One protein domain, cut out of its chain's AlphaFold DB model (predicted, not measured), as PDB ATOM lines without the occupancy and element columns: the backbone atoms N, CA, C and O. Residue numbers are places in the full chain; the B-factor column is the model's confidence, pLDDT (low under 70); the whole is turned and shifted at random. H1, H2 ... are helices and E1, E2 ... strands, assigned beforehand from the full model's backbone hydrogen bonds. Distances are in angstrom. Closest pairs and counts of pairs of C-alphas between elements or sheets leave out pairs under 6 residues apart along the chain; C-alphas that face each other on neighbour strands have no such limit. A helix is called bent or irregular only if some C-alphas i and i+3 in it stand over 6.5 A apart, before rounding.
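What this domain is: This is residues 14 to 81 of the 81 residues of an uncharacterized protein of Chloroflexi bacterium HGW-Chloroflexi-3 (UniProt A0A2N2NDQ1). One long bent helix, H1, covers one face of a strongly twisted sheet of four strands, whose other face is bare: two layers in an elongated body. The printed part has 68 residues, with E1, E2, H1, E3 and E4 in that order, mixed helices and strands. The mixed sheet runs E1, E2, E3, E4, with E2 and E3 parallel between two antiparallel hairpins. It is only just compact, close to loose, with a radius of gyration of the C-alphas of 12.8 A and spans of 38 by 23 by 15 A.

How they stand to each other: E1, residues 14 to 17, and E2, residues 20 to 31, form an antiparallel hairpin; N 15 and O 22, 3.0 A apart, are within hydrogen-bond range. E2 bends by 73 degrees at residue 28. H1, residues 34 to 59, was assigned as one helix by its hydrogen bonds but is bent: C-alphas 43 and 46 are 6.7 A apart, and its arms H1a, residues 34 to 43, and H1b, residues 46 to 59, stand at a steep tilt of 44 degrees. In both arms every O i to N i+4 pair is within hydrogen-bond range. E3, residues 63 to 72, is the parallel neighbour of E2, with N 25 and O 66 at 3.0 A. E2, H1 and E3 form a strand-helix-strand unit, two parallel neighbour strands with a helix between, its crossover right-handed. E4, residues 75 to 80, forms an antiparallel hairpin with E3, with N 69 and O 77 at 2.8 A. On the same face, H1a runs slantwise to the strands at a height over the sheet of 8.9 A, and H1b along them at 9.3 A. The closest C-alphas of H1b and E3 are those of Ala 52 and Val 63, 5.9 A.

Where its parts are: E1 begins at C-alpha 14 (-48.174, 5.206, -2.064). E2 is 29.7 A long, H1b 19.9 A and E3 24.1 A. E4 ends at C-alpha 80 (-46.706, 16.207, -11.222).

The domain as a whole: The C-alphas of Arg 32 and Gly 60, the two farthest apart, are 38.3 A apart. The printed part has no cut, its four links are tight, and no printed residue is under 70 in pLDDT.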
ATOM      1  N   LEU A  14     -49.608   5.418  -1.871       98.12
ATOM      2  CA  LEU A  14     -48.174   5.206  -2.064       98.12
ATOM      3  C   LEU A  14     -47.973   3.837  -2.716       98.12
ATOM      4  O   LEU A  14     -48.420   2.824  -2.180       98.12
ATOM      5  N   TYR A  15     -47.295   3.792  -3.860       97.81
ATOM      6  CA  TYR A  15     -46.993   2.536  -4.547       97.81
ATOM      7  C   TYR A  15     -45.617   2.569  -5.212       97.81
ATOM      8  O   TYR A  15     -45.091   3.630  -5.547       97.81
ATOM      9  N   CYS A  16     -45.033   1.389  -5.414       97.31
ATOM     10  CA  CYS A  16     -43.788   1.218  -6.153       97.31
ATOM     11  C   CYS A  16     -44.092   0.590  -7.514       97.31
ATOM     12  O   CYS A  16     -44.777  -0.430  -7.596       97.31
ATOM     13  N   SER A  17     -43.601   1.211  -8.583       95.88
ATOM     14  CA  SER A  17     -43.687   0.684  -9.944       95.88
ATOM     15  C   SER A  17     -42.287   0.399 -10.494       95.88
ATOM     16  O   SER A  17     -41.276   0.621  -9.830       95.88
ATOM     17  N   GLN A  18     -42.207  -0.028 -11.756       96.50
ATOM     18  CA  GLN A  18     -40.928  -0.159 -12.462       96.50
ATOM     19  C   GLN A  18     -40.164   1.174 -12.581       96.50
ATOM     20  O   GLN A  18     -38.957   1.164 -12.794       96.50
ATOM     21  N   THR A  19     -40.841   2.318 -12.424       94.00
ATOM     22  CA  THR A  19     -40.233   3.660 -12.460       94.00
ATOM     23  C   THR A  19     -39.922   4.214 -11.064       94.00
ATOM     24  O   THR A  19     -39.627   5.401 -10.935       94.00
ATOM     25  N   GLY A  20     -40.009   3.384 -10.018       96.12
ATOM     26  CA  GLY A  20     -39.732   3.758  -8.629       96.12
ATOM     27  C   GLY A  20     -40.977   4.162  -7.837       96.12
ATOM     28  O   GLY A  20     -42.111   3.946  -8.275       96.12
ATOM     29  N   TRP A  21     -40.767   4.756  -6.662       98.06
ATOM     30  CA  TRP A  21     -41.844   5.143  -5.749       98.06
ATOM     31  C   TRP A  21     -42.672   6.308  -6.278       98.06
ATOM     32  O   TRP A  21     -42.146   7.290  -6.807       98.06
ATOM     33  N   GLN A  22     -43.985   6.204  -6.089       98.00
ATOM     34  CA  GLN A  22     -44.964   7.178  -6.540       98.00
ATOM     35  C   GLN A  22     -45.965   7.470  -5.418       98.00
ATOM     36  O   GLN A  22     -46.475   6.547  -4.780       98.00
ATOM     37  N   ILE A  23     -46.291   8.747  -5.232       98.19
ATOM     38  CA  ILE A  23     -47.415   9.208  -4.415       98.19
ATOM     39  C   ILE A  23     -48.478   9.791  -5.336       98.19
ATOM     40  O   ILE A  23     -48.164  10.591  -6.224       98.19
ATOM     41  N   VAL A  24     -49.732   9.422  -5.093       98.06
ATOM     42  CA  VAL A  24     -50.901  10.056  -5.705       98.06
ATOM     43  C   VAL A  24     -51.837  10.506  -4.595       98.06
ATOM     44  O   VAL A  24     -52.201   9.714  -3.731       98.06
ATOM     45  N   ASP A  25     -52.211  11.776  -4.637       97.81
ATOM     46  CA  ASP A  25     -53.192  12.378  -3.738       97.81
ATOM     47  C   ASP A  25     -54.419  12.813  -4.556       97.81
ATOM     48  O   ASP A  25     -54.270  13.389  -5.644       97.81
ATOM     49  N   PHE A  26     -55.621  12.465  -4.090       98.00
ATOM     50  CA  PHE A  26     -56.857  12.644  -4.854       98.00
ATOM     51  C   PHE A  26     -57.643  13.849  -4.351       98.00
ATOM     52  O   PHE A  26     -57.976  13.955  -3.171       98.00
ATOM     53  N   LYS A  27     -58.012  14.745  -5.269       97.44
ATOM     54  CA  LYS A  27     -58.763  15.963  -4.959       97.44
ATOM     55  C   LYS A  27     -60.095  15.986  -5.693       97.44
ATOM     56  O   LYS A  27     -60.162  15.784  -6.904       97.44
ATOM     57  N   THR A  28     -61.158  16.253  -4.941       97.31
ATOM     58  CA  THR A  28     -62.538  16.364  -5.438       97.31
ATOM     59  C   THR A  28     -62.927  17.802  -5.784       97.31
ATOM     60  O   THR A  28     -64.091  18.046  -6.085       97.31
ATOM     61  N   ASP A  29     -61.997  18.760  -5.684       97.62
ATOM     62  CA  ASP A  29     -62.234  20.152  -6.063       97.62
ATOM     63  C   ASP A  29     -62.724  20.232  -7.524       97.62
ATOM     64  O   ASP A  29     -62.141  19.614  -8.418       97.62
ATOM     65  N   SER A  30     -63.789  21.001  -7.762       96.88
ATOM     66  CA  SER A  30     -64.333  21.251  -9.098       96.88
ATOM     67  C   SER A  30     -63.629  22.432  -9.749       96.88
ATOM     68  O   SER A  30     -63.920  23.574  -9.419       96.88
ATOM     69  N   ILE A  31     -62.755  22.170 -10.716       97.56
ATOM     70  CA  ILE A  31     -61.964  23.193 -11.402       97.56
ATOM     71  C   ILE A  31     -62.683  23.637 -12.670       97.56
ATOM     72  O   ILE A  31     -63.096  22.814 -13.493       97.56
ATOM     73  N   ARG A  32     -62.840  24.946 -12.849       96.81
ATOM     74  CA  ARG A  32     -63.525  25.557 -14.000       96.81
ATOM     75  C   ARG A  32     -62.664  26.566 -14.749       96.81
ATOM     76  O   ARG A  32     -63.071  27.056 -15.799       96.81
ATOM     77  N   SER A  33     -61.467  26.866 -14.248       97.00
ATOM     78  CA  SER A  33     -60.523  27.758 -14.919       97.00
ATOM     79  C   SER A  33     -59.068  27.347 -14.702       97.00
ATOM     80  O   SER A  33     -58.715  26.702 -13.716       97.00
ATOM     81  N   ALA A  34     -58.190  27.777 -15.611       95.25
ATOM     82  CA  ALA A  34     -56.752  27.560 -15.469       95.25
ATOM     83  C   ALA A  34     -56.157  28.289 -14.247       95.25
ATOM     84  O   ALA A  34     -55.194  27.800 -13.660       95.25
ATOM     85  N   ALA A  35     -56.730  29.433 -13.856       97.38
ATOM     86  CA  ALA A  35     -56.297  30.188 -12.680       97.38
ATOM     87  C   ALA A  35     -56.585  29.410 -11.386       97.38
ATOM     88  O   ALA A  35     -55.672  29.166 -10.604       97.38
ATOM     89  N   GLU A  36     -57.815  28.918 -11.230       96.88
ATOM     90  CA  GLU A  36     -58.217  28.059 -10.109       96.88
ATOM     91  C   GLU A  36     -57.353  26.795 -10.031       96.88
ATOM     92  O   GLU A  36     -56.873  26.415  -8.962       96.88
ATOM     93  N   ARG A  37     -57.063  26.179 -11.183       96.69
ATOM     94  CA  ARG A  37     -56.158  25.030 -11.255       96.69
ATOM     95  C   ARG A  37     -54.774  25.354 -10.694       96.69
ATOM     96  O   ARG A  37     -54.226  24.570  -9.923       96.69
ATOM     97  N   ALA A  38     -54.197  26.485 -11.093       96.56
ATOM     98  CA  ALA A  38     -52.883  26.910 -10.624       96.56
ATOM     99  C   ALA A  38     -52.884  27.204  -9.113       96.56
ATOM    100  O   ALA A  38     -51.950  26.817  -8.411       96.56
ATOM    101  N   GLU A  39     -53.946  27.824  -8.596       97.19
ATOM    102  CA  GLU A  39     -54.120  28.072  -7.163       97.19
ATOM    103  C   GLU A  39     -54.193  26.772  -6.359       97.19
ATOM    104  O   GLU A  39     -53.486  26.630  -5.358       97.19
ATOM    105  N   LEU A  40     -54.975  25.790  -6.816       97.00
ATOM    106  CA  LEU A  40     -55.087  24.486  -6.159       97.00
ATOM    107  C   LEU A  40     -53.768  23.709  -6.197       97.00
ATOM    108  O   LEU A  40     -53.350  23.158  -5.177       97.00
ATOM    109  N   VAL A  41     -53.068  23.709  -7.334       96.88
ATOM    110  CA  VAL A  41     -51.728  23.110  -7.436       96.88
ATOM    111  C   VAL A  41     -50.782  23.753  -6.422       96.88
ATOM    112  O   VAL A  41     -50.116  23.039  -5.671       96.88
ATOM    113  N   ASN A  42     -50.763  25.082  -6.319       96.50
ATOM    114  CA  ASN A  42     -49.921  25.791  -5.354       96.50
ATOM    115  C   ASN A  42     -50.299  25.473  -3.899       96.50
ATOM    116  O   ASN A  42     -49.418  25.200  -3.080       96.50
ATOM    117  N   LYS A  43     -51.601  25.452  -3.589       96.38
ATOM    118  CA  LYS A  43     -52.150  25.105  -2.269       96.38
ATOM    119  C   LYS A  43     -51.682  23.724  -1.815       96.38
ATOM    120  O   LYS A  43     -51.207  23.572  -0.689       96.38
ATOM    121  N   TYR A  44     -51.778  22.725  -2.688       96.56
ATOM    122  CA  TYR A  44     -51.464  21.341  -2.339       96.56
ATOM    123  C   TYR A  44     -49.977  20.994  -2.491       96.56
ATOM    124  O   TYR A  44     -49.498  20.077  -1.828       96.56
ATOM    125  N   SER A  45     -49.197  21.772  -3.250       94.50
ATOM    126  CA  SER A  45     -47.755  21.541  -3.434       94.50
ATOM    127  C   SER A  45     -46.982  21.449  -2.117       94.50
ATOM    128  O   SER A  45     -46.081  20.623  -1.975       94.50
ATOM    129  N   ARG A  46     -47.331  22.270  -1.115       92.81
ATOM    130  CA  ARG A  46     -46.680  22.213   0.205       92.81
ATOM    131  C   ARG A  46     -46.937  20.880   0.912       92.81
ATOM    132  O   ARG A  46     -46.026  20.353   1.543       92.81
ATOM    133  N   GLN A  47     -48.152  20.342   0.806       92.94
ATOM    134  CA  GLN A  47     -48.500  19.039   1.373       92.94
ATOM    135  C   GLN A  47     -47.755  17.913   0.650       92.94
ATOM    136  O   GLN A  47     -47.135  17.081   1.307       92.94
ATOM    137  N   MET A  48     -47.714  17.946  -0.685       96.00
ATOM    138  CA  MET A  48     -47.016  16.925  -1.473       96.00
ATOM    139  C   MET A  48     -45.519  16.861  -1.154       96.00
ATOM    140  O   MET A  48     -44.973  15.772  -1.001       96.00
ATOM    141  N   ARG A  49     -44.859  18.010  -0.946       95.44
ATOM    142  CA  ARG A  49     -43.446  18.047  -0.522       95.44
ATOM    143  C   ARG A  49     -43.217  17.424   0.855       95.44
ATOM    144  O   ARG A  49     -42.201  16.767   1.058       95.44
ATOM    145  N   ARG A  50     -44.155  17.595   1.793       95.00
ATOM    146  CA  ARG A  50     -44.083  16.945   3.113       95.00
ATOM    147  C   ARG A  50     -44.205  15.431   2.984       95.00
ATOM    148  O   ARG A  50     -43.449  14.708   3.620       95.00
ATOM    149  N   TYR A  51     -45.096  14.951   2.119       96.12
ATOM    150  CA  TYR A  51     -45.229  13.519   1.844       96.12
ATOM    151  C   TYR A  51     -43.984  12.942   1.171       96.12
ATOM    152  O   TYR A  51     -43.525  11.878   1.582       96.12
ATOM    153  N   ALA A  52     -43.396  13.658   0.209       96.56
ATOM    154  CA  ALA A  52     -42.126  13.258  -0.389       96.56
ATOM    155  C   ALA A  52     -41.017  13.139   0.661       96.56
ATOM    156  O   ALA A  52     -40.388  12.091   0.774       96.56
ATOM    157  N   SER A  53     -40.853  14.167   1.497       95.69
ATOM    158  CA  SER A  53     -39.858  14.167   2.573       95.69
ATOM    159  C   SER A  53     -40.088  13.040   3.588       95.69
ATOM    160  O   SER A  53     -39.127  12.404   4.023       95.69
ATOM    161  N   ALA A  54     -41.343  12.741   3.930       95.31
ATOM    162  CA  ALA A  54     -41.679  11.631   4.815       95.31
ATOM    163  C   ALA A  54     -41.310  10.274   4.195       95.31
ATOM    164  O   ALA A  54     -40.705   9.447   4.869       95.31
ATOM    165  N   VAL A  55     -41.611  10.049   2.912       95.75
ATOM    166  CA  VAL A  55     -41.225   8.814   2.209       95.75
ATOM    167  C   VAL A  55     -39.708   8.694   2.101       95.75
ATOM    168  O   VAL A  55     -39.159   7.638   2.404       95.75
ATOM    169  N   GLU A  56     -39.012   9.772   1.756       96.31
ATOM    170  CA  GLU A  56     -37.550   9.779   1.704       96.31
ATOM    171  C   GLU A  56     -36.925   9.461   3.063       96.31
ATOM    172  O   GLU A  56     -35.978   8.685   3.133       96.31
ATOM    173  N   THR A  57     -37.486   9.995   4.148       94.62
ATOM    174  CA  THR A  57     -36.981   9.771   5.509       94.62
ATOM    175  C   THR A  57     -37.295   8.364   6.022       94.62
ATOM    176  O   THR A  57     -36.440   7.725   6.629       94.62
ATOM    177  N   LEU A  58     -38.515   7.868   5.795       94.56
ATOM    178  CA  LEU A  58     -38.998   6.606   6.367       94.56
ATOM    179  C   LEU A  58     -38.642   5.380   5.513       94.56
ATOM    180  O   LEU A  58     -38.453   4.295   6.056       94.56
ATOM    181  N   ILE A  59     -38.560   5.541   4.189       95.31
ATOM    182  CA  ILE A  59     -38.265   4.462   3.229       95.31
ATOM    183  C   ILE A  59     -36.834   4.577   2.680       95.31
ATOM    184  O   ILE A  59     -36.267   3.580   2.234       95.31
ATOM    185  N   GLY A  60     -36.217   5.762   2.716       96.50
ATOM    186  CA  GLY A  60     -34.854   5.965   2.209       96.50
ATOM    187  C   GLY A  60     -34.765   6.043   0.683       96.50
ATOM    188  O   GLY A  60     -33.699   5.799   0.120       96.50
ATOM    189  N   GLN A  61     -35.875   6.320  -0.008       95.94
ATOM    190  CA  GLN A  61     -35.947   6.385  -1.469       95.94
ATOM    191  C   GLN A  61     -36.658   7.661  -1.922       95.94
ATOM    192  O   GLN A  61     -37.636   8.081  -1.310       95.94
ATOM    193  N   GLN A  62     -36.183   8.242  -3.025       95.62
ATOM    194  CA  GLN A  62     -36.845   9.365  -3.690       95.62
ATOM    195  C   GLN A  62     -38.198   8.929  -4.262       95.62
ATOM    196  O   GLN A  62     -38.379   7.772  -4.657       95.62
ATOM    197  N   VAL A  63     -39.140   9.865  -4.339       97.56
ATOM    198  CA  VAL A  63     -40.520   9.581  -4.737       97.56
ATOM    199  C   VAL A  63     -41.067  10.661  -5.659       97.56
ATOM    200  O   VAL A  63     -40.850  11.851  -5.456       97.56
ATOM    201  N   GLN A  64     -41.802  10.249  -6.688       97.50
ATOM    202  CA  GLN A  64     -42.513  11.186  -7.555       97.50
ATOM    203  C   GLN A  64     -43.892  11.469  -6.976       97.50
ATOM    204  O   GLN A  64     -44.623  10.541  -6.630       97.50
ATOM    205  N   THR A  65     -44.277  12.740  -6.915       97.69
ATOM    206  CA  THR A  65     -45.566  13.140  -6.346       97.69
ATOM    207  C   THR A  65     -46.511  13.652  -7.417       97.69
ATOM    208  O   THR A  65     -46.117  14.420  -8.296       97.69
ATOM    209  N   ARG A  66     -47.767  13.202  -7.368       97.75
ATOM    210  CA  ARG A  66     -48.816  13.651  -8.281       97.75
ATOM    211  C   ARG A  66     -50.099  13.986  -7.545       97.75
ATOM    212  O   ARG A  66     -50.471  13.308  -6.593       97.75
ATOM    213  N   ILE A  67     -50.793  14.995  -8.050       98.12
ATOM    214  CA  ILE A  67     -52.157  15.333  -7.652       98.12
ATOM    215  C   ILE A  67     -53.096  14.866  -8.757       98.12
ATOM    216  O   ILE A  67     -52.896  15.206  -9.925       98.12
ATOM    217  N   CYS A  68     -54.109  14.094  -8.380       98.25
ATOM    218  CA  CYS A  68     -55.187  13.651  -9.249       98.25
ATOM    219  C   CYS A  68     -56.451  14.460  -8.932       98.25
ATOM    220  O   CYS A  68     -57.136  14.199  -7.943       98.25
ATOM    221  N   PHE A  69     -56.752  15.452  -9.763       98.31
ATOM    222  CA  PHE A  69     -58.019  16.173  -9.719       98.31
ATOM    223  C   PHE A  69     -59.090  15.339 -10.409       98.31
ATOM    224  O   PHE A  69     -58.969  15.012 -11.590       98.31
ATOM    225  N   LEU A  70     -60.138  14.988  -9.669       98.19
ATOM    226  CA  LEU A  70     -61.233  14.169 -10.182       98.19
ATOM    227  C   LEU A  70     -62.217  14.974 -11.046       98.19
ATOM    228  O   LEU A  70     -62.953  14.379 -11.831       98.19
ATOM    229  N   ASP A  71     -62.206  16.304 -10.925       97.75
ATOM    230  CA  ASP A  71     -63.057  17.219 -11.685       97.75
ATOM    231  C   ASP A  71     -62.275  18.453 -12.183       97.75
ATOM    232  O   ASP A  71     -62.520  19.590 -11.786       97.75
ATOM    233  N   ASP A  72     -61.322  18.224 -13.088       97.38
ATOM    234  CA  ASP A  72     -60.660  19.257 -13.888       97.38
ATOM    235  C   ASP A  72     -61.482  19.539 -15.155       97.38
ATOM    236  O   ASP A  72     -61.337  18.873 -16.184       97.38
ATOM    237  N   ASN A  73     -62.421  20.486 -15.056       96.06
ATOM    238  CA  ASN A  73     -63.382  20.830 -16.108       96.06
ATOM    239  C   ASN A  73     -64.182  19.610 -16.622       96.06
ATOM    240  O   ASN A  73     -64.291  19.372 -17.830       96.06
ATOM    241  N   GLY A  74     -64.714  18.802 -15.695       95.94
ATOM    242  CA  GLY A  74     -65.473  17.588 -15.999       95.94
ATOM    243  C   GLY A  74     -64.615  16.398 -16.443       95.94
ATOM    244  O   GLY A  74     -65.141  15.456 -17.038       95.94
ATOM    245  N   ARG A  75     -63.296  16.436 -16.212       97.00
ATOM    246  CA  ARG A  75     -62.349  15.367 -16.565       97.00
ATOM    247  C   ARG A  75     -61.400  15.068 -15.410       97.00
ATOM    248  O   ARG A  75     -61.228  15.876 -14.509       97.00
ATOM    249  N   ILE A  76     -60.722  13.926 -15.484       97.75
ATOM    250  CA  ILE A  76     -59.599  13.633 -14.589       97.75
ATOM    251  C   ILE A  76     -58.370  14.416 -15.070       97.75
ATOM    252  O   ILE A  76     -57.969  14.289 -16.230       97.75
ATOM    253  N   GLY A  77     -57.766  15.197 -14.176       97.56
ATOM    254  CA  GLY A  77     -56.540  15.956 -14.415       97.56
ATOM    255  C   GLY A  77     -55.408  15.485 -13.504       97.56
ATOM    256  O   GLY A  77     -55.553  15.482 -12.287       97.56
ATOM    257  N   LEU A  78     -54.261  15.114 -14.079       97.19
ATOM    258  CA  LEU A  78     -53.080  14.692 -13.320       97.19
ATOM    259  C   LEU A  78     -51.982  15.760 -13.397       97.19
ATOM    260  O   LEU A  78     -51.669  16.258 -14.480       97.19
ATOM    261  N   VAL A  79     -51.386  16.098 -12.254       96.81
ATOM    262  CA  VAL A  79     -50.297  17.083 -12.152       96.81
ATOM    263  C   VAL A  79     -49.141  16.493 -11.373       96.81
ATOM    264  O   VAL A  79     -49.337  16.063 -10.242       96.81
ATOM    265  N   THR A  80     -47.945  16.498 -11.955       96.06
ATOM    266  CA  THR A  80     -46.706  16.207 -11.222       96.06
ATOM    267  C   THR A  80     -46.244  17.465 -10.497       96.06
ATOM    268  O   THR A  80     -46.250  18.543 -11.096       96.06
ATOM    269  N   ILE A  81     -45.868  17.317  -9.227       91.31
ATOM    270  CA  ILE A  81     -45.367  18.392  -8.357       91.31
ATOM    271  C   ILE A  81     -43.853  18.294  -8.213       91.31
ATOM    272  O   ILE A  81     -43.357  17.147  -8.124       91.31
TER     273      ILE A  81